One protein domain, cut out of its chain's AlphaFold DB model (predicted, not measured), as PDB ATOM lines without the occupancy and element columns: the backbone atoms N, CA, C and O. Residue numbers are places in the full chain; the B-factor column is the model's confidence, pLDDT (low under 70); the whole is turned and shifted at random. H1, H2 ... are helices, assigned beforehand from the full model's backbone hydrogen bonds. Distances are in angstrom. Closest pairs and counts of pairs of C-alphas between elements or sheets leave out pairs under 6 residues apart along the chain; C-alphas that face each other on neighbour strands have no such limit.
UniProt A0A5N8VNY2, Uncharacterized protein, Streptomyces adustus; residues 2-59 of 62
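What this domain is: This is residues 2 to 59 of the 62 residues of an uncharacterized protein of Streptomyces adustus (UniProt A0A5N8VNY2). A long helix, H1, makes most of a rod, and a shorter helix, H2, carries on beyond a looped link in a similar direction, stepped off H1's line and not packed on it. The printed part has 58 residues with two named helices, H1 then H2, and no named strand; the class is all helix. The whole is extended, with a radius of gyration of the C-alphas of 20.5 A and spans of 71 by 21 by 12 A.

How they stand to each other: H1, residues 2 to 32, is apart from H2, residues 43 to 59. A short link of 10 residues joins them. Residues 2 to 29 of H1 stand free. Residues 41 to 47, of which 43 to 47 belong to H2, and residues 50 to 59 of H2 also stand free. The O i to N i+4 pairs within hydrogen-bond range are 25 of 27 in H1 and 12 of 13 in H2.

Where its parts are: H1 runs 46.5 A from C-alpha 2 at (29.545, 33.996, 54.876) to C-alpha 32 at (31.064, 9.307, 15.485). H2 runs 25.2 A from Val 43 to C-alpha 59 at (46.258, -17.253, 8.564).

The domain as a whole: The C-alphas of Ala 2 and Glu 59, the two farthest apart, are 71.1 A apart. The printed part has no cut. Its mean pLDDT is 81.0, with residues 2 to 10 and 56 to 59 under 70.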
ATOM      1  N   ALA A   2      30.572  34.457  55.823       59.16
ATOM      2  CA  ALA A   2      29.545  33.996  54.876       59.16
ATOM      3  C   ALA A   2      29.969  34.127  53.395       59.16
ATOM      4  O   ALA A   2      29.716  33.225  52.600       59.16
ATOM      5  N   ASP A   3      30.695  35.193  53.042       58.88
ATOM      6  CA  ASP A   3      31.076  35.467  51.646       58.88
ATOM      7  C   ASP A   3      32.042  34.428  51.051       58.88
ATOM      8  O   ASP A   3      32.000  34.136  49.857       58.88
ATOM      9  N   SER A   4      32.876  33.800  51.887       58.94
ATOM     10  CA  SER A   4      33.832  32.776  51.448       58.94
ATOM     11  C   SER A   4      33.157  31.455  51.055       58.94
ATOM     12  O   SER A   4      33.659  30.766  50.173       58.94
ATOM     13  N   ILE A   5      32.010  31.119  51.658       64.25
ATOM     14  CA  ILE A   5      31.270  29.872  51.385       64.25
ATOM     15  C   ILE A   5      30.443  29.989  50.087       64.25
ATOM     16  O   ILE A   5      30.319  29.022  49.332       64.25
ATOM     17  N   SER A   6      29.928  31.183  49.765       61.81
ATOM     18  CA  SER A   6      29.257  31.434  48.475       61.81
ATOM     19  C   SER A   6      30.207  31.321  47.274       61.81
ATOM     20  O   SER A   6      29.806  30.827  46.219       61.81
ATOM     21  N   CYS A   7      31.472  31.732  47.417       63.84
ATOM     22  CA  CYS A   7      32.467  31.657  46.339       63.84
ATOM     23  C   CYS A   7      32.848  30.204  45.989       63.84
ATOM     24  O   CYS A   7      32.938  29.839  44.815       63.84
ATOM     25  N   THR A   8      33.003  29.337  46.993       65.38
ATOM     26  CA  THR A   8      33.328  27.922  46.755       65.38
ATOM     27  C   THR A   8      32.145  27.160  46.163       65.38
ATOM     28  O   THR A   8      32.325  26.383  45.234       65.38
ATOM     29  N   THR A   9      30.919  27.447  46.610       69.25
ATOM     30  CA  THR A   9      29.704  26.786  46.099       69.25
ATOM     31  C   THR A   9      29.427  27.129  44.629       69.25
ATOM     32  O   THR A   9      29.044  26.262  43.845       69.25
ATOM     33  N   THR A  10      29.654  28.385  44.233       69.50
ATOM     34  CA  THR A  10      29.502  28.832  42.835       69.50
ATOM     35  C   THR A  10      30.606  28.287  41.927       69.50
ATOM     36  O   THR A  10      30.332  27.915  40.787       69.50
ATOM     37  N   THR A  11      31.829  28.156  42.444       79.50
ATOM     38  CA  THR A  11      32.950  27.519  41.735       79.50
ATOM     39  C   THR A  11      32.715  26.018  41.534       79.50
ATOM     40  O   THR A  11      32.924  25.503  40.437       79.50
ATOM     41  N   ASP A  12      32.203  25.317  42.547       84.69
ATOM     42  CA  ASP A  12      31.867  23.892  42.452       84.69
ATOM     43  C   ASP A  12      30.747  23.621  41.440       84.69
ATOM     44  O   ASP A  12      30.800  22.639  40.698       84.69
ATOM     45  N   GLU A  13      29.744  24.498  41.372       85.62
ATOM     46  CA  GLU A  13      28.680  24.392  40.372       85.62
ATOM     47  C   GLU A  13      29.204  24.655  38.955       85.62
ATOM     48  O   GLU A  13      28.902  23.897  38.031       85.62
ATOM     49  N   ALA A  14      30.068  25.659  38.784       87.31
ATOM     50  CA  ALA A  14      30.731  25.923  37.509       87.31
ATOM     51  C   ALA A  14      31.590  24.728  37.057       87.31
ATOM     52  O   ALA A  14      31.529  24.326  35.893       87.31
ATOM     53  N   HIS A  15      32.334  24.103  37.974       90.38
ATOM     54  CA  HIS A  15      33.111  22.897  37.690       90.38
ATOM     55  C   HIS A  15      32.227  21.699  37.331       90.38
ATOM     56  O   HIS A  15      32.546  20.971  36.388       90.38
ATOM     57  N   ARG A  16      31.098  21.496  38.025       92.12
ATOM     58  CA  ARG A  16      30.131  20.443  37.676       92.12
ATOM     59  C   ARG A  16      29.541  20.658  36.288       92.12
ATOM     60  O   ARG A  16      29.529  19.721  35.491       92.12
ATOM     61  N   SER A  17      29.106  21.879  35.984       92.94
ATOM     62  CA  SER A  17      28.565  22.237  34.672       92.94
ATOM     63  C   SER A  17      29.598  22.017  33.565       92.94
ATOM     64  O   SER A  17      29.288  21.418  32.534       92.94
ATOM     65  N   LEU A  18      30.847  22.437  33.790       94.12
ATOM     66  CA  LEU A  18      31.941  22.205  32.849       94.12
ATOM     67  C   LEU A  18      32.200  20.706  32.648       94.12
ATOM     68  O   LEU A  18      32.294  20.248  31.512       94.12
ATOM     69  N   GLY A  19      32.259  19.928  33.730       94.88
ATOM     70  CA  GLY A  19      32.456  18.480  33.663       94.88
ATOM     71  C   GLY A  19      31.361  17.772  32.859       94.88
ATOM     72  O   GLY A  19      31.665  16.941  32.004       94.88
ATOM     73  N   GLN A  20      30.093  18.134  33.073       96.25
ATOM     74  CA  GLN A  20      28.972  17.590  32.300       96.25
ATOM     75  C   GLN A  20      29.055  17.971  30.819       96.25
ATOM     76  O   GLN A  20      28.844  17.118  29.955       96.25
ATOM     77  N   HIS A  21      29.399  19.225  30.523       96.44
ATOM     78  CA  HIS A  21      29.547  19.704  29.153       96.44
ATOM     79  C   HIS A  21      30.664  18.966  28.401       96.44
ATOM     80  O   HIS A  21      30.443  18.460  27.302       96.44
ATOM     81  N   LEU A  22      31.840  18.825  29.019       96.38
ATOM     82  CA  LEU A  22      32.963  18.093  28.431       96.38
ATOM     83  C   LEU A  22      32.621  16.615  28.210       96.38
ATOM     84  O   LEU A  22      32.915  16.066  27.150       96.38
ATOM     85  N   LEU A  23      31.946  15.975  29.170       95.25
ATOM     86  CA  LEU A  23      31.482  14.595  29.017       95.25
ATOM     87  C   LEU A  23      30.492  14.431  27.861       95.25
ATOM     88  O   LEU A  23      30.556  13.428  27.150       95.25
ATOM     89  N   ALA A  24      29.585  15.389  27.665       94.69
ATOM     90  CA  ALA A  24      28.649  15.365  26.547       94.69
ATOM     91  C   ALA A  24      29.386  15.438  25.199       94.69
ATOM     92  O   ALA A  24      29.122  14.616  24.322       94.69
ATOM     93  N   ILE A  25      30.366  16.340  25.074       95.44
ATOM     94  CA  ILE A  25      31.190  16.480  23.864       95.44
ATOM     95  C   ILE A  25      31.954  15.189  23.567       95.44
ATOM     96  O   ILE A  25      31.899  14.687  22.447       95.44
ATOM     97  N   VAL A  26      32.639  14.623  24.565       90.00
ATOM     98  CA  VAL A  26      33.409  13.382  24.386       90.00
ATOM     99  C   VAL A  26      32.497  12.242  23.935       90.00
ATOM    100  O   VAL A  26      32.848  11.508  23.019       90.00
ATOM    101  N   ARG A  27      31.298  12.116  24.518       87.00
ATOM    102  CA  ARG A  27      30.318  11.094  24.111       87.00
ATOM    103  C   ARG A  27      29.827  11.290  22.680       87.00
ATOM    104  O   ARG A  27      29.660  10.301  21.969       87.00
ATOM    105  N   GLU A  28      29.596  12.530  22.257       90.75
ATOM    106  CA  GLU A  28      29.207  12.833  20.880       90.75
ATOM    107  C   GLU A  28      30.326  12.481  19.893       90.75
ATOM    108  O   GLU A  28      30.077  11.844  18.869       90.75
ATOM    109  N   GLN A  29      31.570  12.835  20.216       88.25
ATOM    110  CA  GLN A  29      32.738  12.480  19.411       88.25
ATOM    111  C   GLN A  29      32.910  10.958  19.326       88.25
ATOM    112  O   GLN A  29      33.039  10.413  18.231       88.25
ATOM    113  N   ASP A  30      32.797  10.256  20.452       84.25
ATOM    114  CA  ASP A  30      32.865   8.794  20.535       84.25
ATOM    115  C   ASP A  30      31.757   8.079  19.744       84.25
ATOM    116  O   ASP A  30      31.946   6.954  19.264       84.25
ATOM    117  N   ALA A  31      30.578   8.695  19.626       84.38
ATOM    118  CA  ALA A  31      29.477   8.166  18.825       84.38
ATOM    119  C   ALA A  31      29.779   8.227  17.319       84.38
ATOM    120  O   ALA A  31      29.282   7.384  16.574       84.38
ATOM    121  N   ARG A  32      30.624   9.172  16.883       88.25
ATOM    122  CA  ARG A  32      31.064   9.307  15.485       88.25
ATOM    123  C   ARG A  32      32.188   8.340  15.116       88.25
ATOM    124  O   ARG A  32      32.414   8.117  13.930       88.25
ATOM    125  N   ILE A  33      32.883   7.762  16.098       82.38
ATOM    126  CA  ILE A  33      33.919   6.753  15.851       82.38
ATOM    127  C   ILE A  33      33.234   5.443  15.422       82.38
ATOM    128  O   ILE A  33      32.448   4.896  16.208       82.38
ATOM    129  N   PRO A  34      33.535   4.909  14.220       79.75
ATOM    130  CA  PRO A  34      33.046   3.602  13.789       79.75
ATOM    131  C   PRO A  34      33.401   2.518  14.811       79.75
ATOM    132  O   PRO A  34      34.441   2.599  15.466       79.75
ATOM    133  N   ALA A  35      32.562   1.487  14.941       74.75
ATOM    134  CA  ALA A  35      32.718   0.449  15.970       74.75
ATOM    135  C   ALA A  35      34.126  -0.183  15.993       74.75
ATOM    136  O   ALA A  35      34.644  -0.527  17.049       74.75
ATOM    137  N   GLU A  36      34.760  -0.252  14.828       73.38
ATOM    138  CA  GLU A  36      36.067  -0.860  14.566       73.38
ATOM    139  C   GLU A  36      37.234   0.028  15.047       73.38
ATOM    140  O   GLU A  36      38.287  -0.463  15.463       73.38
ATOM    141  N   GLY A  37      37.031   1.350  15.055       73.19
ATOM    142  CA  GLY A  37      37.987   2.342  15.553       73.19
ATOM    143  C   GLY A  37      37.830   2.662  17.041       73.19
ATOM    144  O   GLY A  37      38.694   3.309  17.631       73.19
ATOM    145  N   ARG A  38      36.743   2.212  17.674       78.94
ATOM    146  CA  ARG A  38      36.441   2.521  19.074       78.94
ATOM    147  C   ARG A  38      37.363   1.742  20.016       78.94
ATOM    148  O   ARG A  38      37.595   0.546  19.835       78.94
ATOM    149  N   ALA A  39      37.892   2.413  21.038       80.75
ATOM    150  CA  ALA A  39      38.651   1.742  22.089       80.75
ATOM    151  C   ALA A  39      37.725   0.822  22.913       80.75
ATOM    152  O   ALA A  39      36.588   1.214  23.197       80.75
ATOM    153  N   PRO A  40      38.179  -0.380  23.318       81.75
ATOM    154  CA  PRO A  40      37.410  -1.238  24.210       81.75
ATOM    155  C   PRO A  40      37.139  -0.526  25.535       81.75
ATOM    156  O   PRO A  40      38.063  -0.029  26.179       81.75
ATOM    157  N   ARG A  41      35.876  -0.485  25.951       82.81
ATOM    158  CA  ARG A  41      35.434   0.115  27.217       82.81
ATOM    159  C   ARG A  41      35.309  -0.921  28.329       82.81
ATOM    160  O   ARG A  41      35.222  -0.554  29.498       82.81
ATOM    161  N   THR A  42      35.321  -2.209  27.979       85.38
ATOM    162  CA  THR A  42      35.310  -3.324  28.933       85.38
ATOM    163  C   THR A  42      36.444  -4.318  28.681       85.38
ATOM    164  O   THR A  42      36.977  -4.445  27.576       85.38
ATOM    165  N   VAL A  43      36.790  -5.090  29.715       88.69
ATOM    166  CA  VAL A  43      37.765  -6.188  29.602       88.69
ATOM    167  C   VAL A  43      37.285  -7.259  28.617       88.69
ATOM    168  O   VAL A  43      38.098  -7.835  27.897       88.69
ATOM    169  N   ALA A  44      35.976  -7.523  28.558       85.94
ATOM    170  CA  ALA A  44      35.400  -8.485  27.622       85.94
ATOM    171  C   ALA A  44      35.596  -8.040  26.165       85.94
ATOM    172  O   ALA A  44      36.066  -8.826  25.345       85.94
ATOM    173  N   GLU A  45      35.331  -6.766  25.866       86.12
ATOM    174  CA  GLU A  45      35.581  -6.175  24.545       86.12
ATOM    175  C   GLU A  45      37.070  -6.212  24.180       86.12
ATOM    176  O   GLU A  45      37.421  -6.548  23.050       86.12
ATOM    177  N   MET A  46      37.961  -5.927  25.137       88.81
ATOM    178  CA  MET A  46      39.407  -6.007  24.912       88.81
ATOM    179  C   MET A  46      39.832  -7.437  24.562       88.81
ATOM    180  O   MET A  46      40.555  -7.648  23.592       88.81
ATOM    181  N   ARG A  47      39.348  -8.435  25.313       89.12
ATOM    182  CA  ARG A  47      39.627  -9.853  25.038       89.12
ATOM    183  C   ARG A  47      39.094 -10.286  23.674       89.12
ATOM    184  O   ARG A  47      39.815 -10.964  22.952       89.12
ATOM    185  N   ALA A  48      37.884  -9.865  23.304       86.50
ATOM    186  CA  ALA A  48      37.316 -10.146  21.988       86.50
ATOM    187  C   ALA A  48      38.172  -9.543  20.860       86.50
ATOM    188  O   ALA A  48      38.461 -10.218  19.875       86.50
ATOM    189  N   ARG A  49      38.655  -8.306  21.037       84.81
ATOM    190  CA  ARG A  49      39.544  -7.640  20.075       84.81
ATOM    191  C   ARG A  49      40.893  -8.346  19.938       84.81
ATOM    192  O   ARG A  49      41.372  -8.521  18.824       84.81
ATOM    193  N   LEU A  50      41.492  -8.775  21.050       87.88
ATOM    194  CA  LEU A  50      42.748  -9.532  21.044       87.88
ATOM    195  C   LEU A  50      42.586 -10.909  20.389       87.88
ATOM    196  O   LEU A  50      43.456 -11.317  19.627       87.88
ATOM    197  N   ALA A  51      41.471 -11.602  20.640       88.19
ATOM    198  CA  ALA A  51      41.165 -12.873  19.988       88.19
ATOM    199  C   ALA A  51      40.990 -12.706  18.469       88.19
ATOM    200  O   ALA A  51      41.558 -13.484  17.707       88.19
ATOM    201  N   ALA A  52      40.278 -11.663  18.027       83.69
ATOM    202  CA  ALA A  52      40.128 -11.342  16.607       83.69
ATOM    203  C   ALA A  52      41.478 -11.009  15.942       83.69
ATOM    204  O   ALA A  52      41.784 -11.544  14.881       83.69
ATOM    205  N   ALA A  53      42.319 -10.196  16.591       83.88
ATOM    206  CA  ALA A  53      43.656  -9.865  16.091       83.88
ATOM    207  C   ALA A  53      44.592 -11.091  16.043       83.88
ATOM    208  O   ALA A  53      45.357 -11.259  15.092       83.88
ATOM    209  N   GLY A  54      44.515 -11.974  17.044       80.94
ATOM    210  CA  GLY A  54      45.263 -13.231  17.074       80.94
ATOM    211  C   GLY A  54      44.828 -14.212  15.981       80.94
ATOM    212  O   GLY A  54      45.681 -14.844  15.366       80.94
ATOM    213  N   ALA A  55      43.526 -14.286  15.681       72.75
ATOM    214  CA  ALA A  55      42.996 -15.103  14.589       72.75
ATOM    215  C   ALA A  55      43.499 -14.625  13.216       72.75
ATOM    216  O   ALA A  55      43.927 -15.440  12.407       72.75
ATOM    217  N   THR A  56      43.548 -13.307  12.982       66.75
ATOM    218  CA  THR A  56      44.068 -12.744  11.721       66.75
ATOM    219  C   THR A  56      45.569 -12.962  11.510       66.75
ATOM    220  O   THR A  56      46.032 -12.961  10.376       66.75
ATOM    221  N   HIS A  57      46.352 -13.159  12.578       59.88
ATOM    222  CA  HIS A  57      47.799 -13.376  12.466       59.88
ATOM    223  C   HIS A  57      48.177 -14.848  12.220       59.88
ATOM    224  O   HIS A  57      49.298 -15.125  11.805       59.88
ATOM    225  N   GLY A  58      47.255 -15.790  12.457       58.84
ATOM    226  CA  GLY A  58      47.472 -17.225  12.237       58.84
ATOM    227  C   GLY A  58      47.236 -17.701  10.798       58.84
ATOM    228  O   GLY A  58      47.649 -18.804  10.456       58.84
ATOM    229  N   GLU A  59      46.599 -16.888   9.951       53.41
ATOM    230  CA  GLU A  59      46.258 -17.253   8.564       53.41
ATOM    231  C   GLU A  59      47.391 -16.949   7.561       53.41
ATOM    232  O   GLU A  59      47.400 -17.463   6.451       53.41
TER     233      GLU A  59